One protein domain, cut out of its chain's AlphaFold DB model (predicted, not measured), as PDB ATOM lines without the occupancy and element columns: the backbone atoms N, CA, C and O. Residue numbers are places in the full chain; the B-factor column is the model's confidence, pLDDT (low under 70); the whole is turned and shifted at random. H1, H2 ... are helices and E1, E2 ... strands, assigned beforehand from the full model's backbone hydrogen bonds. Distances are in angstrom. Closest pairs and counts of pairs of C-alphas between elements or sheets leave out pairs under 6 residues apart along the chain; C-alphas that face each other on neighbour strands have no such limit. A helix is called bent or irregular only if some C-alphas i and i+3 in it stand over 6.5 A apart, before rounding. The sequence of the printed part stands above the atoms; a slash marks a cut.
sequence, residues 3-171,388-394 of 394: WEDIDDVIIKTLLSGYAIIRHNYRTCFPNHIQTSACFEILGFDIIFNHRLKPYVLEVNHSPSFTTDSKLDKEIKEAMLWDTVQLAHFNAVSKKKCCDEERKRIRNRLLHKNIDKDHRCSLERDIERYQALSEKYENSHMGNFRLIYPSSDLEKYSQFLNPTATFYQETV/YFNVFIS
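Overview. This is residues 3 to 171 and 388 to 394 of the 394 residues of an uncharacterized protein of Schistosoma curassoni (UniProt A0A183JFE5). The first arm of a bent helix, H1a, runs between two small two-stranded sheets, the hairpin E1 and E2 and the pair E3 and E4, with H5 packed on its residues 12 to 16. From this part H2, H3 and H4 make a wide, open loop, in which H3 and H4 reach far out along the longest axis and residues 105 to 121 stick out free. The printed part has 176 residues with six named helices and four named strands, in the order H1 E1 E2 H2 H3 H4 E3 H5 H6 E4; both sheets are antiparallel and the class is mostly helix. The whole is loose, with a radius of gyration of the C-alphas of 19.6 A, and elongated, spanning 65 by 41 by 34 A.

Arrangement. By its hydrogen bonds H1, residues 3 to 28, was assigned as one helix, but it is bent: C-alphas 16 and 19 are 7.3 A apart, and arms H1a, residues 3 to 16, and H1b, residues 19 to 28, stand at a steep tilt of 57 degrees. E1, residues 43 to 48, and E2, residues 54 to 60, form an antiparallel hairpin, with N 43 and O 60 2.9 A apart. The closest C-alphas of H1a and E2, Ile 6 and Pro 54, are 6.1 A apart. H2, residues 70 to 86, is close to but not clearly touching H4, residues 116 to 137; their closest C-alphas, Leu 86 and Glu 137, are 5.9 A apart. H3, residues 94 to 109, touches no helix and is apart from H2 and H4. E3, residues 145 to 148, is antiparallel to E4, residues 391 to 393, with N 145 and O 393 2.8 A apart. The closest C-alphas of H1a and E3, Asp 7 and Ile 147, are 6.4 A apart. H5, residues 153 to 160, touches H1a, with the closest C-alphas, Leu 15 and Phe 159, 5.9 A apart. H6, residues 165 to 169, is near H1b, with 5 pairs of C-alphas within 10 A. Every O i to N i+4 pair is within hydrogen-bond range in H1a, H1b, H2, H3, H4 and H6; H5 has 1 of 4, and 4 of 5 O i to N i+3 pairs.

Along the chain. H1a begins at C-alpha 3 (154.723, 226.962, 172.871) and measures 20.1 A; H1b measures 14.4 A. E1 and E2 measure 16.2 A and 16.8 A, H2 24.2 A, H3 22.7 A. H4, 32.0 A, ends at C-alpha 137 (172.609, 217.199, 178.159). H5 is irregular: C-alphas 155 and 158 are 7.0 A apart. E4 ends at C-alpha 393 (160.158, 220.992, 179.228).

Size, cuts and confidence. The two C-alphas farthest apart, His 50 and Leu 110, are 66.7 A apart. Residues 172 to 387 are not printed, and C-alphas 171 and 388 are 27.4 A apart across this cut. The link from H1 to E1, residues 29 to 42, is long. Confidence is low, with pLDDT under 70, at residues 30 to 35, 90 to 98, 111 to 122, 161 to 171 and 388.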
ATOM      1  N   TRP A   3     153.616 227.548 172.104       90.62
ATOM      2  CA  TRP A   3     154.723 226.962 172.871       90.62
ATOM      3  C   TRP A   3     155.742 227.991 173.389       90.62
ATOM      4  O   TRP A   3     156.185 227.882 174.522       90.62
ATOM      5  N   GLU A   4     156.053 229.031 172.616       91.12
ATOM      6  CA  GLU A   4     156.962 230.112 173.032       91.12
ATOM      7  C   GLU A   4     156.324 230.991 174.123       91.12
ATOM      8  O   GLU A   4     157.019 231.489 175.008       91.12
ATOM      9  N   ASP A   5     154.994 231.158 174.085       92.31
ATOM     10  CA  ASP A   5     154.229 231.838 175.136       92.31
ATOM     11  C   ASP A   5     154.157 230.991 176.426       92.31
ATOM     12  O   ASP A   5     154.169 231.544 177.525       92.31
ATOM     13  N   ILE A   6     154.110 229.654 176.313       93.94
ATOM     14  CA  ILE A   6     154.210 228.720 177.452       93.94
ATOM     15  C   ILE A   6     155.607 228.815 178.083       93.94
ATOM     16  O   ILE A   6     155.716 229.058 179.287       93.94
ATOM     17  N   ASP A   7     156.662 228.688 177.271       93.38
ATOM     18  CA  ASP A   7     158.059 228.777 177.709       93.38
ATOM     19  C   ASP A   7     158.326 230.095 178.450       93.38
ATOM     20  O   ASP A   7     158.873 230.101 179.551       93.38
ATOM     21  N   ASP A   8     157.894 231.224 177.875       92.00
ATOM     22  CA  ASP A   8     158.041 232.563 178.454       92.00
ATOM     23  C   ASP A   8     157.430 232.670 179.859       92.00
ATOM     24  O   ASP A   8     158.045 233.257 180.755       92.00
ATOM     25  N   VAL A   9     156.248 232.082 180.072       93.38
ATOM     26  CA  VAL A   9     155.569 232.095 181.374       93.38
ATOM     27  C   VAL A   9     156.253 231.148 182.367       93.38
ATOM     28  O   VAL A   9     156.475 231.554 183.508       93.38
ATOM     29  N   ILE A  10     156.657 229.940 181.957       94.44
ATOM     30  CA  ILE A  10     157.399 228.998 182.819       94.44
ATOM     31  C   ILE A  10     158.722 229.625 183.284       94.44
ATOM     32  O   ILE A  10     159.004 229.670 184.484       94.44
ATOM     33  N   ILE A  11     159.504 230.184 182.355       92.25
ATOM     34  CA  ILE A  11     160.795 230.821 182.645       92.25
ATOM     35  C   ILE A  11     160.609 231.998 183.607       92.25
ATOM     36  O   ILE A  11     161.325 232.089 184.602       92.25
ATOM     37  N   LYS A  12     159.631 232.883 183.371       90.69
ATOM     38  CA  LYS A  12     159.356 234.020 184.271       90.69
ATOM     39  C   LYS A  12     158.950 233.572 185.672       90.69
ATOM     40  O   LYS A  12     159.448 234.138 186.647       90.69
ATOM     41  N   THR A  13     158.105 232.547 185.784       92.44
ATOM     42  CA  THR A  13     157.698 231.982 187.077       92.44
ATOM     43  C   THR A  13     158.911 231.458 187.848       92.44
ATOM     44  O   THR A  13     159.123 231.858 188.994       92.44
ATOM     45  N   LEU A  14     159.778 230.665 187.208       91.31
ATOM     46  CA  LEU A  14     160.990 230.120 187.831       91.31
ATOM     47  C   LEU A  14     162.012 231.205 188.196       91.31
ATOM     48  O   LEU A  14     162.579 231.179 189.290       91.31
ATOM     49  N   LEU A  15     162.219 232.195 187.324       88.19
ATOM     50  CA  LEU A  15     163.137 233.303 187.593       88.19
ATOM     51  C   LEU A  15     162.663 234.202 188.743       88.19
ATOM     52  O   LEU A  15     163.509 234.729 189.463       88.19
ATOM     53  N   SER A  16     161.353 234.307 189.003       87.38
ATOM     54  CA  SER A  16     160.852 235.028 190.186       87.38
ATOM     55  C   SER A  16     161.316 234.396 191.514       87.38
ATOM     56  O   SER A  16     161.646 235.115 192.458       87.38
ATOM     57  N   GLY A  17     161.433 233.061 191.571       83.44
ATOM     58  CA  GLY A  17     161.959 232.317 192.723       83.44
ATOM     59  C   GLY A  17     163.480 232.098 192.712       83.44
ATOM     60  O   GLY A  17     164.073 231.838 193.764       83.44
ATOM     61  N   TYR A  18     164.130 232.232 191.548       84.69
ATOM     62  CA  TYR A  18     165.539 231.879 191.317       84.69
ATOM     63  C   TYR A  18     166.508 232.478 192.336       84.69
ATOM     64  O   TYR A  18     167.451 231.807 192.749       84.69
ATOM     65  N   ALA A  19     166.279 233.717 192.779       80.81
ATOM     66  CA  ALA A  19     167.115 234.349 193.793       80.81
ATOM     67  C   ALA A  19     167.162 233.506 195.086       80.81
ATOM     68  O   ALA A  19     168.243 233.095 195.515       80.81
ATOM     69  N   ILE A  20     165.995 233.192 195.657       81.62
ATOM     70  CA  ILE A  20     165.849 232.443 196.916       81.62
ATOM     71  C   ILE A  20     166.458 231.042 196.771       81.62
ATOM     72  O   ILE A  20     167.242 230.612 197.621       81.62
ATOM     73  N   ILE A  21     166.169 230.369 195.652       83.31
ATOM     74  CA  ILE A  21     166.715 229.048 195.312       83.31
ATOM     75  C   ILE A  21     168.251 229.106 195.247       83.31
ATOM     76  O   ILE A  21     168.931 228.310 195.894       83.31
ATOM     77  N   ARG A  22     168.820 230.100 194.548       81.19
ATOM     78  CA  ARG A  22     170.273 230.319 194.420       81.19
ATOM     79  C   ARG A  22     170.941 230.602 195.769       81.19
ATOM     80  O   ARG A  22     172.070 230.156 195.970       81.19
ATOM     81  N   HIS A  23     170.286 231.324 196.682       79.81
ATOM     82  CA  HIS A  23     170.798 231.538 198.040       79.81
ATOM     83  C   HIS A  23     170.818 230.226 198.831       79.81
ATOM     84  O   HIS A  23     171.887 229.796 199.268       79.81
ATOM     85  N   ASN A  24     169.668 229.555 198.939       79.69
ATOM     86  CA  ASN A  24     169.520 228.313 199.697       79.69
ATOM     87  C   ASN A  24     170.479 227.225 199.188       79.69
ATOM     88  O   ASN A  24     171.204 226.626 199.980       79.69
ATOM     89  N   TYR A  25     170.572 227.040 197.867       81.56
ATOM     90  CA  TYR A  25     171.508 226.103 197.246       81.56
ATOM     91  C   TYR A  25     172.967 226.417 197.610       81.56
ATOM     92  O   TYR A  25     173.721 225.516 197.964       81.56
ATOM     93  N   ARG A  26     173.385 227.692 197.583       78.06
ATOM     94  CA  ARG A  26     174.761 228.085 197.940       78.06
ATOM     95  C   ARG A  26     175.068 227.909 199.429       78.06
ATOM     96  O   ARG A  26     176.218 227.635 199.759       78.06
ATOM     97  N   THR A  27     174.074 228.037 200.309       74.44
ATOM     98  CA  THR A  27     174.220 227.747 201.745       74.44
ATOM     99  C   THR A  27     174.292 226.242 202.023       74.44
ATOM    100  O   THR A  27     175.117 225.824 202.831       74.44
ATOM    101  N   CYS A  28     173.488 225.419 201.344       72.38
ATOM    102  CA  CYS A  28     173.497 223.961 201.522       72.38
ATOM    103  C   CYS A  28     174.688 223.270 200.832       72.38
ATOM    104  O   CYS A  28     175.219 222.290 201.352       72.38
ATOM    105  N   PHE A  29     175.133 223.781 199.680       76.75
ATOM    106  CA  PHE A  29     176.126 223.140 198.810       76.75
ATOM    107  C   PHE A  29     177.332 224.048 198.466       76.75
ATOM    108  O   PHE A  29     177.710 224.154 197.295       76.75
ATOM    109  N   PRO A  30     178.006 224.681 199.451       68.44
ATOM    110  CA  PRO A  30     179.024 225.715 199.209       68.44
ATOM    111  C   PRO A  30     180.279 225.238 198.456       68.44
ATOM    112  O   PRO A  30     181.044 226.063 197.963       68.44
ATOM    113  N   ASN A  31     180.506 223.923 198.355       66.88
ATOM    114  CA  ASN A  31     181.673 223.324 197.695       66.88
ATOM    115  C   ASN A  31     181.303 222.460 196.466       66.88
ATOM    116  O   ASN A  31     182.118 221.638 196.028       66.88
ATOM    117  N   HIS A  32     180.085 222.591 195.924       66.88
ATOM    118  CA  HIS A  32     179.628 221.810 194.767       66.88
ATOM    119  C   HIS A  32     179.938 222.533 193.450       66.88
ATOM    120  O   HIS A  32     179.488 223.653 193.224       66.88
ATOM    121  N   ILE A  33     180.771 221.903 192.614       60.81
ATOM    122  CA  ILE A  33     181.435 222.538 191.456       60.81
ATOM    123  C   ILE A  33     181.238 221.731 190.158       60.81
ATOM    124  O   ILE A  33     181.268 222.302 189.071       60.81
ATOM    125  N   GLN A  34     181.061 220.408 190.264       60.72
ATOM    126  CA  GLN A  34     181.178 219.479 189.128       60.72
ATOM    127  C   GLN A  34     179.869 219.262 188.353       60.72
ATOM    128  O   GLN A  34     179.919 218.965 187.168       60.72
ATOM    129  N   THR A  35     178.727 219.395 189.026       65.50
ATOM    130  CA  THR A  35     177.358 219.267 188.495       65.50
ATOM    131  C   THR A  35     176.414 220.083 189.393       65.50
ATOM    132  O   THR A  35     176.852 220.659 190.401       65.50
ATOM    133  N   SER A  36     175.107 220.088 189.110       73.25
ATOM    134  CA  SER A  36     174.121 220.387 190.158       73.25
ATOM    135  C   SER A  36     174.090 219.267 191.213       73.25
ATOM    136  O   SER A  36     174.303 218.097 190.894       73.25
ATOM    137  N   ALA A  37     173.830 219.626 192.472       75.12
ATOM    138  CA  ALA A  37     173.515 218.692 193.557       75.12
ATOM    139  C   ALA A  37     172.009 218.366 193.640       75.12
ATOM    140  O   ALA A  37     171.604 217.519 194.434       75.12
ATOM    141  N   CYS A  38     171.175 219.070 192.866       83.50
ATOM    142  CA  CYS A  38     169.717 218.970 192.895       83.50
ATOM    143  C   CYS A  38     169.132 219.076 191.480       83.50
ATOM    144  O   CYS A  38     169.583 219.893 190.675       83.50
ATOM    145  N   PHE A  39     168.089 218.300 191.221       89.56
ATOM    146  CA  PHE A  39     167.161 218.451 190.102       89.56
ATOM    147  C   PHE A  39     165.743 218.292 190.672       89.56
ATOM    148  O   PHE A  39     165.584 217.737 191.762       89.56
ATOM    149  N   GLU A  40     164.731 218.798 189.977       90.75
ATOM    150  CA  GLU A  40     163.346 218.802 190.454       90.75
ATOM    151  C   GLU A  40     162.399 218.688 189.256       90.75
ATOM    152  O   GLU A  40     162.645 219.304 188.217       90.75
ATOM    153  N   ILE A  41     161.340 217.883 189.384       92.94
ATOM    154  CA  ILE A  41     160.296 217.730 188.362       92.94
ATOM    155  C   ILE A  41     159.082 218.522 188.838       92.94
ATOM    156  O   ILE A  41     158.513 218.208 189.883       92.94
ATOM    157  N   LEU A  42     158.690 219.539 188.074       94.38
ATOM    158  CA  LEU A  42     157.599 220.447 188.423       94.38
ATOM    159  C   LEU A  42     156.401 220.229 187.497       94.38
ATOM    160  O   LEU A  42     156.536 220.321 186.277       94.38
ATOM    161  N   GLY A  43     155.223 219.992 188.072       94.81
ATOM    162  CA  GLY A  43     153.960 220.080 187.341       94.81
ATOM    163  C   GLY A  43     153.559 221.544 187.167       94.81
ATOM    164  O   GLY A  43     153.496 222.273 188.152       94.81
ATOM    165  N   PHE A  44     153.310 221.984 185.934       96.06
ATOM    166  CA  PHE A  44     152.832 223.337 185.636       96.06
ATOM    167  C   PHE A  44     151.384 223.287 185.143       96.06
ATOM    168  O   PHE A  44     151.116 222.864 184.018       96.06
ATOM    169  N   ASP A  45     150.462 223.773 185.966       95.19
ATOM    170  CA  ASP A  45     149.039 223.818 185.644       95.19
ATOM    171  C   ASP A  45     148.739 225.110 184.870       95.19
ATOM    172  O   ASP A  45     148.750 226.210 185.428       95.19
ATOM    173  N   ILE A  46     148.523 224.993 183.554       94.94
ATOM    174  CA  ILE A  46     148.395 226.130 182.625       94.94
ATOM    175  C   ILE A  46     147.009 226.153 181.975       94.94
ATOM    176  O   ILE A  46     146.576 225.180 181.361       94.94
ATOM    177  N   ILE A  47     146.342 227.310 182.038       95.19
ATOM    178  CA  ILE A  47     145.064 227.572 181.368       95.19
ATOM    179  C   ILE A  47     145.224 228.600 180.241       95.19
ATOM    180  O   ILE A  47     145.977 229.569 180.358       95.19
ATOM    181  N   PHE A  48     144.478 228.417 179.150       95.38
ATOM    182  CA  PHE A  48     144.431 229.355 178.027       95.38
ATOM    183  C   PHE A  48     143.169 230.214 178.075       95.38
ATOM    184  O   PHE A  48     142.073 229.718 178.331       95.38
ATOM    185  N   ASN A  49     143.308 231.506 177.779       93.00
ATOM    186  CA  ASN A  49     142.152 232.380 177.577       93.00
ATOM    187  C   ASN A  49     141.619 232.308 176.128       93.00
ATOM    188  O   ASN A  49     142.222 231.701 175.246       93.00
ATOM    189  N   HIS A  50     140.521 233.019 175.850       94.00
ATOM    190  CA  HIS A  50     139.896 233.119 174.518       94.00
ATOM    191  C   HIS A  50     140.787 233.744 173.414       94.00
ATOM    192  O   HIS A  50     140.352 233.867 172.272       94.00
ATOM    193  N   ARG A  51     142.017 234.167 173.738       91.56
ATOM    194  CA  ARG A  51     143.043 234.658 172.801       91.56
ATOM    195  C   ARG A  51     144.258 233.725 172.711       91.56
ATOM    196  O   ARG A  51     145.297 234.150 172.219       91.56
ATOM    197  N   LEU A  52     144.141 232.493 173.220       91.38
ATOM    198  CA  LEU A  52     145.208 231.487 173.306       91.38
ATOM    199  C   LEU A  52     146.452 231.945 174.089       91.38
ATOM    200  O   LEU A  52     147.527 231.375 173.930       91.38
ATOM    201  N   LYS A  53     146.313 232.937 174.981       92.88
ATOM    202  CA  LYS A  53     147.392 233.314 175.900       92.88
ATOM    203  C   LYS A  53     147.395 232.367 177.115       92.88
ATOM    204  O   LYS A  53     146.340 232.267 177.754       92.88
ATOM    205  N   PRO A  54     148.535 231.737 177.464       95.81
ATOM    206  CA  PRO A  54     148.673 230.922 178.667       95.81
ATOM    207  C   PRO A  54     148.739 231.764 179.948       95.81
ATOM    208  O   PRO A  54     149.270 232.879 179.969       95.81
ATOM    209  N   TYR A  55     148.228 231.183 181.029       94.38
ATOM    210  CA  TYR A  55     148.330 231.653 182.406       94.38
ATOM    211  C   TYR A  55     148.616 230.444 183.300       94.38
ATOM    212  O   TYR A  55     147.899 229.448 183.220       94.38
ATOM    213  N   VAL A  56     149.639 230.527 184.151       95.75
ATOM    214  CA  VAL A  56     149.877 229.527 185.205       95.75
ATOM    215  C   VAL A  56     148.853 229.731 186.319       95.75
ATOM    216  O   VAL A  56     148.642 230.861 186.763       95.75
ATOM    217  N   LEU A  57     148.231 228.636 186.749       94.88
ATOM    218  CA  LEU A  57     147.363 228.559 187.920       94.88
ATOM    219  C   LEU A  57     148.189 228.219 189.164       94.88
ATOM    220  O   LEU A  57     148.175 228.970 190.138       94.88
ATOM    221  N   GLU A  58     148.959 227.132 189.099       93.88
ATOM    222  CA  GLU A  58     149.837 226.669 190.174       93.88
ATOM    223  C   GLU A  58     151.078 225.936 189.635       93.88
ATOM    224  O   GLU A  58     151.174 225.613 188.448       93.88
ATOM    225  N   VAL A  59     152.058 225.722 190.521       94.44
ATOM    226  CA  VAL A  59     153.285 224.965 190.238       94.44
ATOM    227  C   VAL A  59     153.457 223.900 191.313       94.44
ATOM    228  O   VAL A  59     153.715 224.200 192.480       94.44
ATOM    229  N   ASN A  60     153.311 222.646 190.906       93.38
ATOM    230  CA  ASN A  60     153.299 221.482 191.771       93.38
ATOM    231  C   ASN A  60     154.701 220.871 191.895       93.38
ATOM    232  O   ASN A  60     155.218 220.274 190.955       93.38
ATOM    233  N   HIS A  61     155.292 220.975 193.090       87.50
ATOM    234  CA  HIS A  61     156.596 220.391 193.454       87.50
ATOM    235  C   HIS A  61     156.558 218.863 193.683       87.50
ATOM    236  O   HIS A  61     157.571 218.237 193.986       87.50
ATOM    237  N   SER A  62     155.373 218.255 193.589       85.56
ATOM    238  CA  SER A  62     155.165 216.810 193.691       85.56
ATOM    239  C   SER A  62     153.992 216.393 192.784       85.56
ATOM    240  O   SER A  62     152.891 216.138 193.272       85.56
ATOM    241  N   PRO A  63     154.176 216.403 191.448       87.94
ATOM    242  CA  PRO A  63     153.123 216.020 190.508       87.94
ATOM    243  C   PRO A  63     152.752 214.532 190.648       87.94
ATOM    244  O   PRO A  63     153.575 213.703 191.037       87.94
ATOM    245  N   SER A  64     151.505 214.171 190.316       84.94
ATOM    246  CA  SER A  64     151.041 212.786 190.476       84.94
ATOM    247  C   SER A  64     151.630 211.841 189.426       84.94
ATOM    248  O   SER A  64     151.253 211.861 188.250       84.94
ATOM    249  N   PHE A  65     152.469 210.918 189.890       83.38
ATOM    250  CA  PHE A  65     152.961 209.785 189.106       83.38
ATOM    251  C   PHE A  65     152.014 208.570 189.115       83.38
ATOM    252  O   PHE A  65     152.434 207.466 188.774       83.38
ATOM    253  N   THR A  66     150.734 208.720 189.484       79.88
ATOM    254  CA  THR A  66     149.775 207.612 189.337       79.88
ATOM    255  C   THR A  66     149.549 207.273 187.860       79.88
ATOM    256  O   THR A  66     149.439 208.149 186.999       79.88
ATOM    257  N   THR A  67     149.533 205.975 187.557       81.88
ATOM    258  CA  THR A  67     149.413 205.405 186.209       81.88
ATOM    259  C   THR A  67     148.069 204.695 186.071       81.88
ATOM    260  O   THR A  67     147.982 203.467 186.059       81.88
ATOM    261  N   ASP A  68     147.003 205.494 186.064       80.56
ATOM    262  CA  ASP A  68     145.623 205.000 186.148       80.56
ATOM    263  C   ASP A  68     145.030 204.666 184.764       80.56
ATOM    264  O   ASP A  68     144.140 203.823 184.658       80.56
ATOM    265  N   SER A  69     145.587 205.236 183.689       86.81
ATOM    266  CA  SER A  69     145.398 204.766 182.313       86.81
ATOM    267  C   SER A  69     146.702 204.254 181.686       86.81
ATOM    268  O   SER A  69     147.811 204.532 182.151       86.81
ATOM    269  N   LYS A  70     146.582 203.527 180.566       86.06
ATOM    270  CA  LYS A  70     147.743 203.129 179.756       86.06
ATOM    271  C   LYS A  70     148.508 204.353 179.209       86.06
ATOM    272  O   LYS A  70     149.733 204.314 179.160       86.06
ATOM    273  N   LEU A  71     147.803 205.427 178.847       87.75
ATOM    274  CA  LEU A  71     148.412 206.652 178.320       87.75
ATOM    275  C   LEU A  71     149.215 207.392 179.402       87.75
ATOM    276  O   LEU A  71     150.329 207.831 179.135       87.75
ATOM    277  N   ASP A  72     148.695 207.454 180.636       86.50
ATOM    278  CA  ASP A  72     149.453 207.960 181.789       86.50
ATOM    279  C   ASP A  72     150.758 207.192 181.970       86.50
ATOM    280  O   ASP A  72     151.792 207.800 182.228       86.50
ATOM    281  N   LYS A  73     150.709 205.861 181.832       83.19
ATOM    282  CA  LYS A  73     151.890 205.006 181.941       83.19
ATOM    283  C   LYS A  73     152.918 205.339 180.856       83.19
ATOM    284  O   LYS A  73     154.052 205.652 181.194       83.19
ATOM    285  N   GLU A  74     152.515 205.326 179.586       87.12
ATOM    286  CA  GLU A  74     153.419 205.576 178.452       87.12
ATOM    287  C   GLU A  74     154.060 206.976 178.508       87.12
ATOM    288  O   GLU A  74     155.262 207.097 178.284       87.12
ATOM    289  N   ILE A  75     153.308 208.018 178.888       88.31
ATOM    290  CA  ILE A  75     153.847 209.382 179.041       88.31
ATOM    291  C   ILE A  75     154.771 209.486 180.265       88.31
ATOM    292  O   ILE A  75     155.891 209.987 180.156       88.31
ATOM    293  N   LYS A  76     154.322 209.030 181.444       88.00
ATOM    294  CA  LYS A  76     155.053 209.244 182.706       88.00
ATOM    295  C   LYS A  76     156.311 208.383 182.799       88.00
ATOM    296  O   LYS A  76     157.310 208.868 183.318       88.00
ATOM    297  N   GLU A  77     156.309 207.151 182.284       85.81
ATOM    298  CA  GLU A  77     157.518 206.314 182.262       85.81
ATOM    299  C   GLU A  77     158.581 206.874 181.308       85.81
ATOM    300  O   GLU A  77     159.739 206.969 181.706       85.81
ATOM    301  N   ALA A  78     158.198 207.333 180.108       88.19
ATOM    302  CA  ALA A  78     159.130 207.968 179.171       88.19
ATOM    303  C   ALA A  78     159.729 209.266 179.745       88.19
ATOM    304  O   ALA A  78     160.949 209.424 179.782       88.19
ATOM    305  N   MET A  79     158.885 210.154 180.283       91.25
ATOM    306  CA  MET A  79     159.327 211.406 180.908       91.25
ATOM    307  C   MET A  79     160.242 211.152 182.122       91.25
ATOM    308  O   MET A  79     161.228 211.865 182.319       91.25
ATOM    309  N   LEU A  80     159.962 210.125 182.936       89.44
ATOM    310  CA  LEU A  80     160.821 209.745 184.064       89.44
ATOM    311  C   LEU A  80     162.153 209.145 183.596       89.44
ATOM    312  O   LEU A  80     163.188 209.536 184.134       89.44
ATOM    313  N   TRP A  81     162.155 208.257 182.598       87.94
ATOM    314  CA  TRP A  81     163.380 207.711 182.001       87.94
ATOM    315  C   TRP A  81     164.291 208.828 181.488       87.94
ATOM    316  O   TRP A  81     165.433 208.946 181.937       87.94
ATOM    317  N   ASP A  82     163.757 209.705 180.636       90.50
ATOM    318  CA  ASP A  82     164.504 210.823 180.061       90.50
ATOM    319  C   ASP A  82     165.013 211.782 181.152       90.50
ATOM    320  O   ASP A  82     166.155 212.236 181.086       90.50
ATOM    321  N   THR A  83     164.239 212.018 182.223       90.44
ATOM    322  CA  THR A  83     164.704 212.824 183.369       90.44
ATOM    323  C   THR A  83     165.909 212.186 184.062       90.44
ATOM    324  O   THR A  83     166.879 212.875 184.386       90.44
ATOM    325  N   VAL A  84     165.856 210.879 184.338       86.56
ATOM    326  CA  VAL A  84     166.903 210.189 185.112       86.56
ATOM    327  C   VAL A  84     168.180 210.031 184.268       86.56
ATOM    328  O   VAL A  84     169.283 210.140 184.809       86.56
ATOM    329  N   GLN A  85     168.042 209.875 182.947       87.06
ATOM    330  CA  GLN A  85     169.139 209.974 181.980       87.06
ATOM    331  C   GLN A  85     169.771 211.378 182.015       87.06
ATOM    332  O   GLN A  85     170.957 211.515 182.320       87.06
ATOM    333  N   LEU A  86     168.973 212.428 181.785       88.31
ATOM    334  CA  LEU A  86     169.415 213.826 181.717       88.31
ATOM    335  C   LEU A  86     170.083 214.316 183.017       88.31
ATOM    336  O   LEU A  86     171.049 215.077 182.969       88.31
ATOM    337  N   ALA A  87     169.634 213.831 184.179       84.88
ATOM    338  CA  ALA A  87     170.214 214.141 185.489       84.88
ATOM    339  C   ALA A  87     171.647 213.596 185.704       84.88
ATOM    340  O   ALA A  87     172.303 213.972 186.678       84.88
ATOM    341  N   HIS A  88     172.151 212.731 184.813       82.69
ATOM    342  CA  HIS A  88     173.559 212.322 184.713       82.69
ATOM    343  C   HIS A  88     174.213 211.877 186.041       82.69
ATOM    344  O   HIS A  88     175.364 212.216 186.339       82.69
ATOM    345  N   PHE A  89     173.527 211.047 186.838       73.88
ATOM    346  CA  PHE A  89     174.029 210.535 188.132       73.88
ATOM    347  C   PHE A  89     175.432 209.904 188.070       73.88
ATOM    348  O   PHE A  89     176.165 209.872 189.060       73.88
ATOM    349  N   ASN A  90     175.821 209.418 186.893       68.19
ATOM    350  CA  ASN A  90     177.090 208.751 186.632       68.19
ATOM    351  C   ASN A  90     178.293 209.712 186.479       68.19
ATOM    352  O   ASN A  90     179.439 209.261 186.528       68.19
ATOM    353  N   ALA A  91     178.070 211.031 186.377       67.38
ATOM    354  CA  ALA A  91     179.131 212.038 186.262       67.38
ATOM    355  C   ALA A  91     180.083 212.065 187.477       67.38
ATOM    356  O   ALA A  91     181.300 212.250 187.342       67.38
ATOM    357  N   VAL A  92     179.537 211.886 188.686       64.56
ATOM    358  CA  VAL A  92     180.252 212.113 189.950       64.56
ATOM    359  C   VAL A  92     180.619 210.788 190.618       64.56
ATOM    360  O   VAL A  92     179.917 210.259 191.477       64.56
ATOM    361  N   SER A  93     181.798 210.262 190.279       65.50
ATOM    362  CA  SER A  93     182.352 209.103 190.989       65.50
ATOM    363  C   SER A  93     182.555 209.413 192.479       65.50
ATOM    364  O   SER A  93     183.365 210.271 192.845       65.50
ATOM    365  N   LYS A  94     181.890 208.638 193.348       66.75
ATOM    366  CA  LYS A  94     181.980 208.730 194.817       66.75
ATOM    367  C   LYS A  94     183.423 208.789 195.334       66.75
ATOM    368  O   LYS A  94     183.710 209.541 196.260       66.75
ATOM    369  N   LYS A  95     184.352 208.059 194.700       65.94
ATOM    370  CA  LYS A  95     185.785 208.097 195.040       65.94
ATOM    371  C   LYS A  95     186.396 209.482 194.800       65.94
ATOM    372  O   LYS A  95     187.042 210.010 195.701       65.94
ATOM    373  N   LYS A  96     186.152 210.091 193.629       69.06
ATOM    374  CA  LYS A  96     186.633 211.447 193.299       69.06
ATOM    375  C   LYS A  96     186.092 212.470 194.303       69.06
ATOM    376  O   LYS A  96     186.871 213.251 194.835       69.06
ATOM    377  N   CYS A  97     184.797 212.408 194.620       68.88
ATOM    378  CA  CYS A  97     184.162 213.291 195.604       68.88
ATOM    379  C   CYS A  97     184.818 213.176 196.999       68.88
ATOM    380  O   CYS A  97     185.256 214.179 197.564       68.88
ATOM    381  N   CYS A  98     184.979 211.954 197.523       68.50
ATOM    382  CA  CYS A  98     185.638 211.729 198.813       68.50
ATOM    383  C   CYS A  98     187.107 212.181 198.827       68.50
ATOM    384  O   CYS A  98     187.570 212.721 199.834       68.50
ATOM    385  N   ASP A  99     187.853 211.963 197.742       73.38
ATOM    386  CA  ASP A  99     189.265 212.345 197.665       73.38
ATOM    387  C   ASP A  99     189.458 213.863 197.477       73.38
ATOM    388  O   ASP A  99     190.408 214.414 198.035       73.38
ATOM    389  N   GLU A 100     188.538 214.569 196.807       72.19
ATOM    390  CA  GLU A 100     188.494 216.039 196.820       72.19
ATOM    391  C   GLU A 100     188.182 216.594 198.214       72.19
ATOM    392  O   GLU A 100     188.882 217.491 198.684       72.19
ATOM    393  N   GLU A 101     187.207 216.037 198.938       73.88
ATOM    394  CA  GLU A 101     186.901 216.521 200.290       73.88
ATOM    395  C   GLU A 101     188.067 216.276 201.264       73.88
ATOM    396  O   GLU A 101     188.450 217.158 202.034       73.88
ATOM    397  N   ARG A 102     188.764 215.139 201.136       77.75
ATOM    398  CA  ARG A 102     190.033 214.883 201.844       77.75
ATOM    399  C   ARG A 102     191.122 215.909 201.508       77.75
ATOM    400  O   ARG A 102     191.872 216.300 202.405       77.75
ATOM    401  N   LYS A 103     191.238 216.361 200.249       75.94
ATOM    402  CA  LYS A 103     192.164 217.450 199.868       75.94
ATOM    403  C   LYS A 103     191.748 218.777 200.506       75.94
ATOM    404  O   LYS A 103     192.612 219.466 201.043       75.94
ATOM    405  N   ARG A 104     190.456 219.122 200.488       72.75
ATOM    406  CA  ARG A 104     189.913 220.360 201.077       72.75
ATOM    407  C   ARG A 104     190.163 220.425 202.579       72.75
ATOM    408  O   ARG A 104     190.766 221.394 203.033       72.75
ATOM    409  N   ILE A 105     189.808 219.379 203.325       77.00
ATOM    410  CA  ILE A 105     190.066 219.272 204.770       77.00
ATOM    411  C   ILE A 105     191.566 219.431 205.061       77.00
ATOM    412  O   ILE A 105     191.950 220.253 205.893       77.00
ATOM    413  N   ARG A 106     192.436 218.728 204.318       78.31
ATOM    414  CA  ARG A 106     193.898 218.867 204.451       78.31
ATOM    415  C   ARG A 106     194.373 220.301 204.179       78.31
ATOM    416  O   ARG A 106     195.212 220.804 204.919       78.31
ATOM    417  N   ASN A 107     193.846 220.969 203.153       75.81
ATOM    418  CA  ASN A 107     194.227 222.341 202.810       75.81
ATOM    419  C   ASN A 107     193.756 223.367 203.856       75.81
ATOM    420  O   ASN A 107     194.535 224.263 204.182       75.81
ATOM    421  N   ARG A 108     192.543 223.209 204.419       79.81
ATOM    422  CA  ARG A 108     192.048 224.026 205.544       79.81
ATOM    423  C   ARG A 108     192.967 223.884 206.763       79.81
ATOM    424  O   ARG A 108     193.470 224.881 207.268       79.81
ATOM    425  N   LEU A 109     193.253 222.647 207.185       80.31
ATOM    426  CA  LEU A 109     194.112 222.359 208.345       80.31
ATOM    427  C   LEU A 109     195.532 222.927 208.187       80.31
ATOM    428  O   LEU A 109     196.076 223.510 209.124       80.31
ATOM    429  N   LEU A 110     196.124 222.802 206.995       79.44
ATOM    430  CA  LEU A 110     197.483 223.277 206.707       79.44
ATOM    431  C   LEU A 110     197.601 224.801 206.514       79.44
ATOM    432  O   LEU A 110     198.703 225.265 206.228       79.44
ATOM    433  N   HIS A 111     196.511 225.571 206.640       65.12
ATOM    434  CA  HIS A 111     196.509 227.039 206.526       65.12
ATOM    435  C   HIS A 111     197.235 227.567 205.271       65.12
ATOM    436  O   HIS A 111     197.870 228.623 205.289       65.12
ATOM    437  N   LYS A 112     197.147 226.834 204.151       60.56
ATOM    438  CA  LYS A 112     197.709 227.302 202.881       60.56
ATOM    439  C   LYS A 112     196.942 228.541 202.431       60.56
ATOM    440  O   LYS A 112     195.741 228.459 202.179       60.56
ATOM    441  N   ASN A 113     197.642 229.670 202.311       57.84
ATOM    442  CA  ASN A 113     197.077 230.890 201.743       57.84
ATOM    443  C   ASN A 113     196.465 230.579 200.371       57.84
ATOM    444  O   ASN A 113     197.140 230.036 199.495       57.84
ATOM    445  N   ILE A 114     195.186 230.915 200.199       58.56
ATOM    446  CA  ILE A 114     194.470 230.727 198.937       58.56
ATOM    447  C   ILE A 114     194.946 231.818 197.975       58.56
ATOM    448  O   ILE A 114     194.396 232.917 197.935       58.56
ATOM    449  N   ASP A 115     196.025 231.518 197.255       59.59
ATOM    450  CA  ASP A 115     196.618 232.428 196.281       59.59
ATOM    451  C   ASP A 115     195.641 232.741 195.130       59.59
ATOM    452  O   ASP A 115     194.686 231.998 194.875       59.59
ATOM    453  N   LYS A 116     195.884 233.830 194.389       56.41
ATOM    454  CA  LYS A 116     195.078 234.221 193.217       56.41
ATOM    455  C   LYS A 116     194.952 233.082 192.203       56.41
ATOM    456  O   LYS A 116     193.901 232.927 191.580       56.41
ATOM    457  N   ASP A 117     195.995 232.266 192.091       61.06
ATOM    458  CA  ASP A 117     196.072 231.131 191.175       61.06
ATOM    459  C   ASP A 117     195.001 230.057 191.464       61.06
ATOM    460  O   ASP A 117     194.429 229.478 190.540       61.06
ATOM    461  N   HIS A 118     194.605 229.871 192.733       65.19
ATOM    462  CA  HIS A 118     193.511 228.960 193.094       65.19
ATOM    463  C   HIS A 118     192.149 229.417 192.557       65.19
ATOM    464  O   HIS A 118     191.340 228.572 192.173       65.19
ATOM    465  N   ARG A 119     191.888 230.731 192.489       62.28
ATOM    466  CA  ARG A 119     190.655 231.254 191.871       62.28
ATOM    467  C   ARG A 119     190.659 231.004 190.365       62.28
ATOM    468  O   ARG A 119     189.694 230.462 189.845       62.28
ATOM    469  N   CYS A 120     191.776 231.317 189.708       64.19
ATOM    470  CA  CYS A 120     191.973 231.084 188.278       64.19
ATOM    471  C   CYS A 120     191.884 229.589 187.904       64.19
ATOM    472  O   CYS A 120     191.413 229.250 186.820       64.19
ATOM    473  N   SER A 121     192.327 228.671 188.772       69.44
ATOM    474  CA  SER A 121     192.124 227.226 188.569       69.44
ATOM    475  C   SER A 121     190.652 226.838 188.696       69.44
ATOM    476  O   SER A 121     190.132 226.142 187.831       69.44
ATOM    477  N   LEU A 122     189.973 227.311 189.747       68.06
ATOM    478  CA  LEU A 122     188.572 226.982 190.017       68.06
ATOM    479  C   LEU A 122     187.636 227.450 188.891       68.06
ATOM    480  O   LEU A 122     186.719 226.728 188.525       68.06
ATOM    481  N   GLU A 123     187.890 228.630 188.329       71.50
ATOM    482  CA  GLU A 123     187.123 229.217 187.222       71.50
ATOM    483  C   GLU A 123     187.235 228.355 185.946       71.50
ATOM    484  O   GLU A 123     186.222 227.912 185.407       71.50
ATOM    485  N   ARG A 124     188.462 227.951 185.575       73.44
ATOM    486  CA  ARG A 124     188.731 227.001 184.474       73.44
ATOM    487  C   ARG A 124     188.178 225.594 184.711       73.44
ATOM    488  O   ARG A 124     187.861 224.886 183.754       73.44
ATOM    489  N   ASP A 125     188.103 225.148 185.963       73.50
ATOM    490  CA  ASP A 125     187.484 223.864 186.291       73.50
ATOM    491  C   ASP A 125     185.953 223.949 186.164       73.50
ATOM    492  O   ASP A 125     185.363 223.042 185.580       73.50
ATOM    493  N   ILE A 126     185.317 225.047 186.604       74.00
ATOM    494  CA  ILE A 126     183.883 225.316 186.378       74.00
ATOM    495  C   ILE A 126     183.569 225.311 184.876       74.00
ATOM    496  O   ILE A 126     182.708 224.542 184.462       74.00
ATOM    497  N   GLU A 127     184.306 226.075 184.061       76.25
ATOM    498  CA  GLU A 127     184.168 226.090 182.592       76.25
ATOM    499  C   GLU A 127     184.224 224.681 181.982       76.25
ATOM    500  O   GLU A 127     183.418 224.328 181.117       76.25
ATOM    501  N   ARG A 128     185.170 223.847 182.443       80.56
ATOM    502  CA  ARG A 128     185.329 222.475 181.946       80.56
ATOM    503  C   ARG A 128     184.129 221.602 182.304       80.56
ATOM    504  O   ARG A 128     183.684 220.834 181.456       80.56
ATOM    505  N   TYR A 129     183.619 221.692 183.532       77.44
ATOM    506  CA  TYR A 129     182.431 220.937 183.930       77.44
ATOM    507  C   TYR A 129     181.171 221.434 183.205       77.44
ATOM    508  O   TYR A 129     180.380 220.599 182.778       77.44
ATOM    509  N   GLN A 130     181.037 222.744 182.956       75.62
ATOM    510  CA  GLN A 130     179.922 223.310 182.188       75.62
ATOM    511  C   GLN A 130     179.871 222.731 180.769       75.62
ATOM    512  O   GLN A 130     178.855 222.161 180.389       75.62
ATOM    513  N   ALA A 131     180.984 222.775 180.029       81.19
ATOM    514  CA  ALA A 131     181.051 222.233 178.668       81.19
ATOM    515  C   ALA A 131     180.861 220.699 178.605       81.19
ATOM    516  O   ALA A 131     180.384 220.170 177.601       81.19
ATOM    517  N   LEU A 132     181.226 219.969 179.669       82.06
ATOM    518  CA  LEU A 132     180.937 218.533 179.785       82.06
ATOM    519  C   LEU A 132     179.451 218.262 180.058       82.06
ATOM    520  O   LEU A 132     178.906 217.320 179.483       82.06
ATOM    521  N   SER A 133     178.814 219.071 180.906       81.75
ATOM    522  CA  SER A 133     177.382 218.983 181.208       81.75
ATOM    523  C   SER A 133     176.559 219.307 179.961       81.75
ATOM    524  O   SER A 133     175.808 218.458 179.503       81.75
ATOM    525  N   GLU A 134     176.826 220.443 179.308       84.00
ATOM    526  CA  GLU A 134     176.175 220.871 178.062       84.00
ATOM    527  C   GLU A 134     176.287 219.817 176.947       84.00
ATOM    528  O   GLU A 134     175.292 219.496 176.296       84.00
ATOM    529  N   LYS A 135     177.472 219.218 176.730       86.00
ATOM    530  CA  LYS A 135     177.627 218.142 175.734       86.00
ATOM    531  C   LYS A 135     176.820 216.890 176.105       86.00
ATOM    532  O   LYS A 135     176.283 216.229 175.213       86.00
ATOM    533  N   TYR A 136     176.758 216.540 177.389       86.31
ATOM    534  CA  TYR A 136     175.992 215.383 177.846       86.31
ATOM    535  C   TYR A 136     174.485 215.628 177.721       86.31
ATOM    536  O   TYR A 136     173.795 214.829 177.097       86.31
ATOM    537  N   GLU A 137     174.003 216.762 178.231       89.06
ATOM    538  CA  GLU A 137     172.609 217.199 178.159       89.06
ATOM    539  C   GLU A 137     172.120 217.179 176.708       89.06
ATOM    540  O   GLU A 137     171.204 216.425 176.399       89.06
ATOM    541  N   ASN A 138     172.818 217.856 175.786       86.50
ATOM    542  CA  ASN A 138     172.492 217.888 174.350       86.50
ATOM    543  C   ASN A 138     172.518 216.516 173.638       86.50
ATOM    544  O   ASN A 138     172.072 216.420 172.497       86.50
ATOM    545  N   SER A 139     173.050 215.459 174.264       88.62
ATOM    546  CA  SER A 139     173.024 214.085 173.732       88.62
ATOM    547  C   SER A 139     172.071 213.141 174.480       88.62
ATOM    548  O   SER A 139     171.850 212.026 174.015       88.62
ATOM    549  N   HIS A 140     171.480 213.585 175.596       87.69
ATOM    550  CA  HIS A 140     170.624 212.784 176.483       87.69
ATOM    551  C   HIS A 140     169.307 213.500 176.842       87.69
ATOM    552  O   HIS A 140     168.693 213.186 177.857       87.69
ATOM    553  N   MET A 141     168.858 214.456 176.018       86.19
ATOM    554  CA  MET A 141     167.606 215.198 176.245       86.19
ATOM    555  C   MET A 141     166.357 214.303 176.168       86.19
ATOM    556  O   MET A 141     165.360 214.583 176.826       86.19
ATOM    557  N   GLY A 142     166.392 213.235 175.362       89.06
ATOM    558  CA  GLY A 142     165.210 212.414 175.092       89.06
ATOM    559  C   GLY A 142     164.103 213.248 174.442       89.06
ATOM    560  O   GLY A 142     164.344 213.906 173.430       89.06
ATOM    561  N   ASN A 143     162.911 213.246 175.036       91.19
ATOM    562  CA  ASN A 143     161.791 214.095 174.628       91.19
ATOM    563  C   ASN A 143     161.869 215.530 175.192       91.19
ATOM    564  O   ASN A 143     161.125 216.399 174.737       91.19
ATOM    565  N   PHE A 144     162.767 215.812 176.145       94.06
ATOM    566  CA  PHE A 144     162.900 217.156 176.704       94.06
ATOM    567  C   PHE A 144     163.498 218.157 175.708       94.06
ATOM    568  O   PHE A 144     164.382 217.857 174.908       94.06
ATOM    569  N   ARG A 145     163.090 219.417 175.853       92.50
ATOM    570  CA  ARG A 145     163.648 220.587 175.175       92.50
ATOM    571  C   ARG A 145     164.162 221.587 176.203       92.50
ATOM    572  O   ARG A 145     163.442 221.957 177.128       92.50
ATOM    573  N   LEU A 146     165.396 222.056 176.025       91.38
ATOM    574  CA  LEU A 146     165.978 223.143 176.813       91.38
ATOM    575  C   LEU A 146     165.249 224.450 176.467       91.38
ATOM    576  O   LEU A 146     165.258 224.874 175.310       91.38
ATOM    577  N   ILE A 147     164.626 225.086 177.461       91.50
ATOM    578  CA  ILE A 147     163.947 226.385 177.303       91.50
ATOM    579  C   ILE A 147     164.728 227.527 177.956       91.50
ATOM    580  O   ILE A 147     164.564 228.687 177.582       91.50
ATOM    581  N   TYR A 148     165.609 227.214 178.911       89.12
ATOM    582  CA  TYR A 148     166.501 228.183 179.538       89.12
ATOM    583  C   TYR A 148     167.855 227.537 179.887       89.12
ATOM    584  O   TYR A 148     167.833 226.457 180.473       89.12
ATOM    585  N   PRO A 149     169.013 228.169 179.607       86.00
ATOM    586  CA  PRO A 149     169.177 229.485 178.985       86.00
ATOM    587  C   PRO A 149     168.675 229.525 177.532       86.00
ATOM    588  O   PRO A 149     168.934 228.628 176.738       86.00
ATOM    589  N   SER A 150     167.937 230.585 177.207       77.50
ATOM    590  CA  SER A 150     167.415 230.869 175.865       77.50
ATOM    591  C   SER A 150     168.300 231.908 175.177       77.50
ATOM    592  O   SER A 150     168.898 232.731 175.869       77.50
ATOM    593  N   SER A 151     168.332 231.922 173.840       73.88
ATOM    594  CA  SER A 151     169.071 232.904 173.027       73.88
ATOM    595  C   SER A 151     168.832 234.355 173.471       73.88
ATOM    596  O   SER A 151     169.769 235.150 173.534       73.88
ATOM    597  N   ASP A 152     167.597 234.677 173.867       73.44
ATOM    598  CA  ASP A 152     167.185 236.005 174.330       73.44
ATOM    599  C   ASP A 152     167.533 236.247 175.816       73.44
ATOM    600  O   ASP A 152     166.673 236.627 176.617       73.44
ATOM    601  N   LEU A 153     168.790 236.045 176.235       70.88
ATOM    602  CA  LEU A 153     169.191 236.267 177.637       70.88
ATOM    603  C   LEU A 153     168.869 237.692 178.134       70.88
ATOM    604  O   LEU A 153     168.519 237.869 179.304       70.88
ATOM    605  N   GLU A 154     168.928 238.704 177.262       76.81
ATOM    606  CA  GLU A 154     168.608 240.095 177.613       76.81
ATOM    607  C   GLU A 154     167.154 240.263 178.081       76.81
ATOM    608  O   GLU A 154     166.914 240.911 179.103       76.81
ATOM    609  N   LYS A 155     166.196 239.595 177.421       81.88
ATOM    610  CA  LYS A 155     164.760 239.592 177.766       81.88
ATOM    611  C   LYS A 155     164.519 239.148 179.212       81.88
ATOM    612  O   LYS A 155     163.643 239.686 179.895       81.88
ATOM    613  N   TYR A 156     165.303 238.178 179.679       83.19
ATOM    614  CA  TYR A 156     165.176 237.589 181.011       83.19
ATOM    615  C   TYR A 156     166.107 238.219 182.061       83.19
ATOM    616  O   TYR A 156     165.865 238.062 183.259       83.19
ATOM    617  N   SER A 157     167.123 238.982 181.639       77.38
ATOM    618  CA  SER A 157     168.117 239.622 182.517       77.38
ATOM    619  C   SER A 157     167.504 240.480 183.631       77.38
ATOM    620  O   SER A 157     167.985 240.466 184.764       77.38
ATOM    621  N   GLN A 158     166.388 241.157 183.345       78.00
ATOM    622  CA  GLN A 158     165.642 241.966 184.310       78.00
ATOM    623  C   GLN A 158     165.156 241.165 185.532       78.00
ATOM    624  O   GLN A 158     165.195 241.689 186.642       78.00
ATOM    625  N   PHE A 159     164.779 239.891 185.354       74.75
ATOM    626  CA  PHE A 159     164.295 239.013 186.429       74.75
ATOM    627  C   PHE A 159     165.436 238.339 187.212       74.75
ATOM    628  O   PHE A 159     165.215 237.834 188.308       74.75
ATOM    629  N   LEU A 160     166.666 238.347 186.682       72.56
ATOM    630  CA  LEU A 160     167.852 237.826 187.375       72.56
ATOM    631  C   LEU A 160     168.407 238.784 188.438       72.56
ATOM    632  O   LEU A 160     169.199 238.360 189.284       72.56
ATOM    633  N   ASN A 161     168.031 240.064 188.387       65.25
ATOM    634  CA  ASN A 161     168.464 241.063 189.357       65.25
ATOM    635  C   ASN A 161     167.735 240.845 190.692       65.25
ATOM    636  O   ASN A 161     166.519 241.022 190.749       65.25
ATOM    637  N   PRO A 162     168.437 240.501 191.789       56.25
ATOM    638  CA  PRO A 162     167.786 240.312 193.074       56.25
ATOM    639  C   PRO A 162     167.326 241.664 193.629       56.25
ATOM    640  O   PRO A 162     168.142 242.477 194.069       56.25
ATOM    641  N   THR A 163     166.012 241.885 193.680       52.03
ATOM    642  CA  THR A 163     165.402 242.923 194.518       52.03
ATOM    643  C   THR A 163     165.755 242.631 195.977       52.03
ATOM    644  O   THR A 163     165.177 241.760 196.628       52.03
ATOM    645  N   ALA A 164     166.774 243.333 196.484       48.44
ATOM    646  CA  ALA A 164     167.434 243.024 197.755       48.44
ATOM    647  C   ALA A 164     166.507 243.087 198.989       48.44
ATOM    648  O   ALA A 164     166.834 242.519 200.032       48.44
ATOM    649  N   THR A 165     165.346 243.729 198.853       53.25
ATOM    650  CA  THR A 165     164.285 243.846 199.860       53.25
ATOM    651  C   THR A 165     163.805 242.499 200.404       53.25
ATOM    652  O   THR A 165     163.738 242.341 201.622       53.25
ATOM    653  N   PHE A 166     163.550 241.488 199.561       48.91
ATOM    654  CA  PHE A 166     162.951 240.222 200.031       48.91
ATOM    655  C   PHE A 166     163.830 239.483 201.064       48.91
ATOM    656  O   PHE A 166     163.345 238.905 202.042       48.91
ATOM    657  N   TYR A 167     165.153 239.548 200.894       52.34
ATOM    658  CA  TYR A 167     166.099 238.938 201.829       52.34
ATOM    659  C   TYR A 167     166.108 239.619 203.193       52.34
ATOM    660  O   TYR A 167     166.215 238.931 204.205       52.34
ATOM    661  N   GLN A 168     165.970 240.946 203.230       51.91
ATOM    662  CA  GLN A 168     165.936 241.711 204.478       51.91
ATOM    663  C   GLN A 168     164.685 241.392 205.309       51.91
ATOM    664  O   GLN A 168     164.702 241.500 206.537       51.91
ATOM    665  N   GLU A 169     163.605 240.960 204.655       49.50
ATOM    666  CA  GLU A 169     162.334 240.670 205.312       49.50
ATOM    667  C   GLU A 169     162.187 239.227 205.808       49.50
ATOM    668  O   GLU A 169     161.451 238.996 206.773       49.50
ATOM    669  N   THR A 170     162.925 238.287 205.215       58.97
ATOM    670  CA  THR A 170     162.891 236.854 205.545       58.97
ATOM    671  C   THR A 170     163.213 236.598 207.025       58.97
ATOM    672  O   THR A 170     164.233 237.056 207.543       58.97
ATOM    673  N   VAL A 171     162.380 235.800 207.710       52.16
ATOM    674  CA  VAL A 171     162.516 235.504 209.154       52.16
ATOM    675  C   VAL A 171     163.917 234.986 209.500       52.16
ATOM    676  O   VAL A 171     164.550 235.486 210.427       52.16
ATOM    677  N   TYR A 388     175.041 226.685 186.759       61.34
ATOM    678  CA  TYR A 388     174.020 225.737 186.311       61.34
ATOM    679  C   TYR A 388     172.649 226.218 186.801       61.34
ATOM    680  O   TYR A 388     172.437 226.352 188.009       61.34
ATOM    681  N   PHE A 389     171.740 226.502 185.869       77.75
ATOM    682  CA  PHE A 389     170.300 226.622 186.107       77.75
ATOM    683  C   PHE A 389     169.607 226.434 184.760       77.75
ATOM    684  O   PHE A 389     169.268 227.400 184.077       77.75
ATOM    685  N   ASN A 390     169.496 225.171 184.363       87.44
ATOM    686  CA  ASN A 390     168.989 224.781 183.060       87.44
ATOM    687  C   ASN A 390     167.543 224.313 183.258       87.44
ATOM    688  O   ASN A 390     167.269 223.522 184.161       87.44
ATOM    689  N   VAL A 391     166.619 224.849 182.465       89.81
ATOM    690  CA  VAL A 391     165.190 224.524 182.529       89.81
ATOM    691  C   VAL A 391     164.821 223.776 181.264       89.81
ATOM    692  O   VAL A 391     165.065 224.260 180.155       89.81
ATOM    693  N   PHE A 392     164.203 222.618 181.450       90.88
ATOM    694  CA  PHE A 392     163.748 221.738 180.389       90.88
ATOM    695  C   PHE A 392     162.230 221.556 180.482       90.88
ATOM    696  O   PHE A 392     161.672 221.575 181.578       90.88
ATOM    697  N   ILE A 393     161.576 221.363 179.339       92.38
ATOM    698  CA  ILE A 393     160.158 220.992 179.228       92.38
ATOM    699  C   ILE A 393     160.046 219.703 178.406       92.38
ATOM    700  O   ILE A 393     160.808 219.547 177.452       92.38
ATOM    701  N   SER A 394     159.153 218.790 178.794       88.44
ATOM    702  CA  SER A 394     158.818 217.561 178.050       88.44
ATOM    703  C   SER A 394     157.508 217.711 177.271       88.44
ATOM    704  O   SER A 394     156.835 218.751 177.449       88.44
TER     705      SER A 394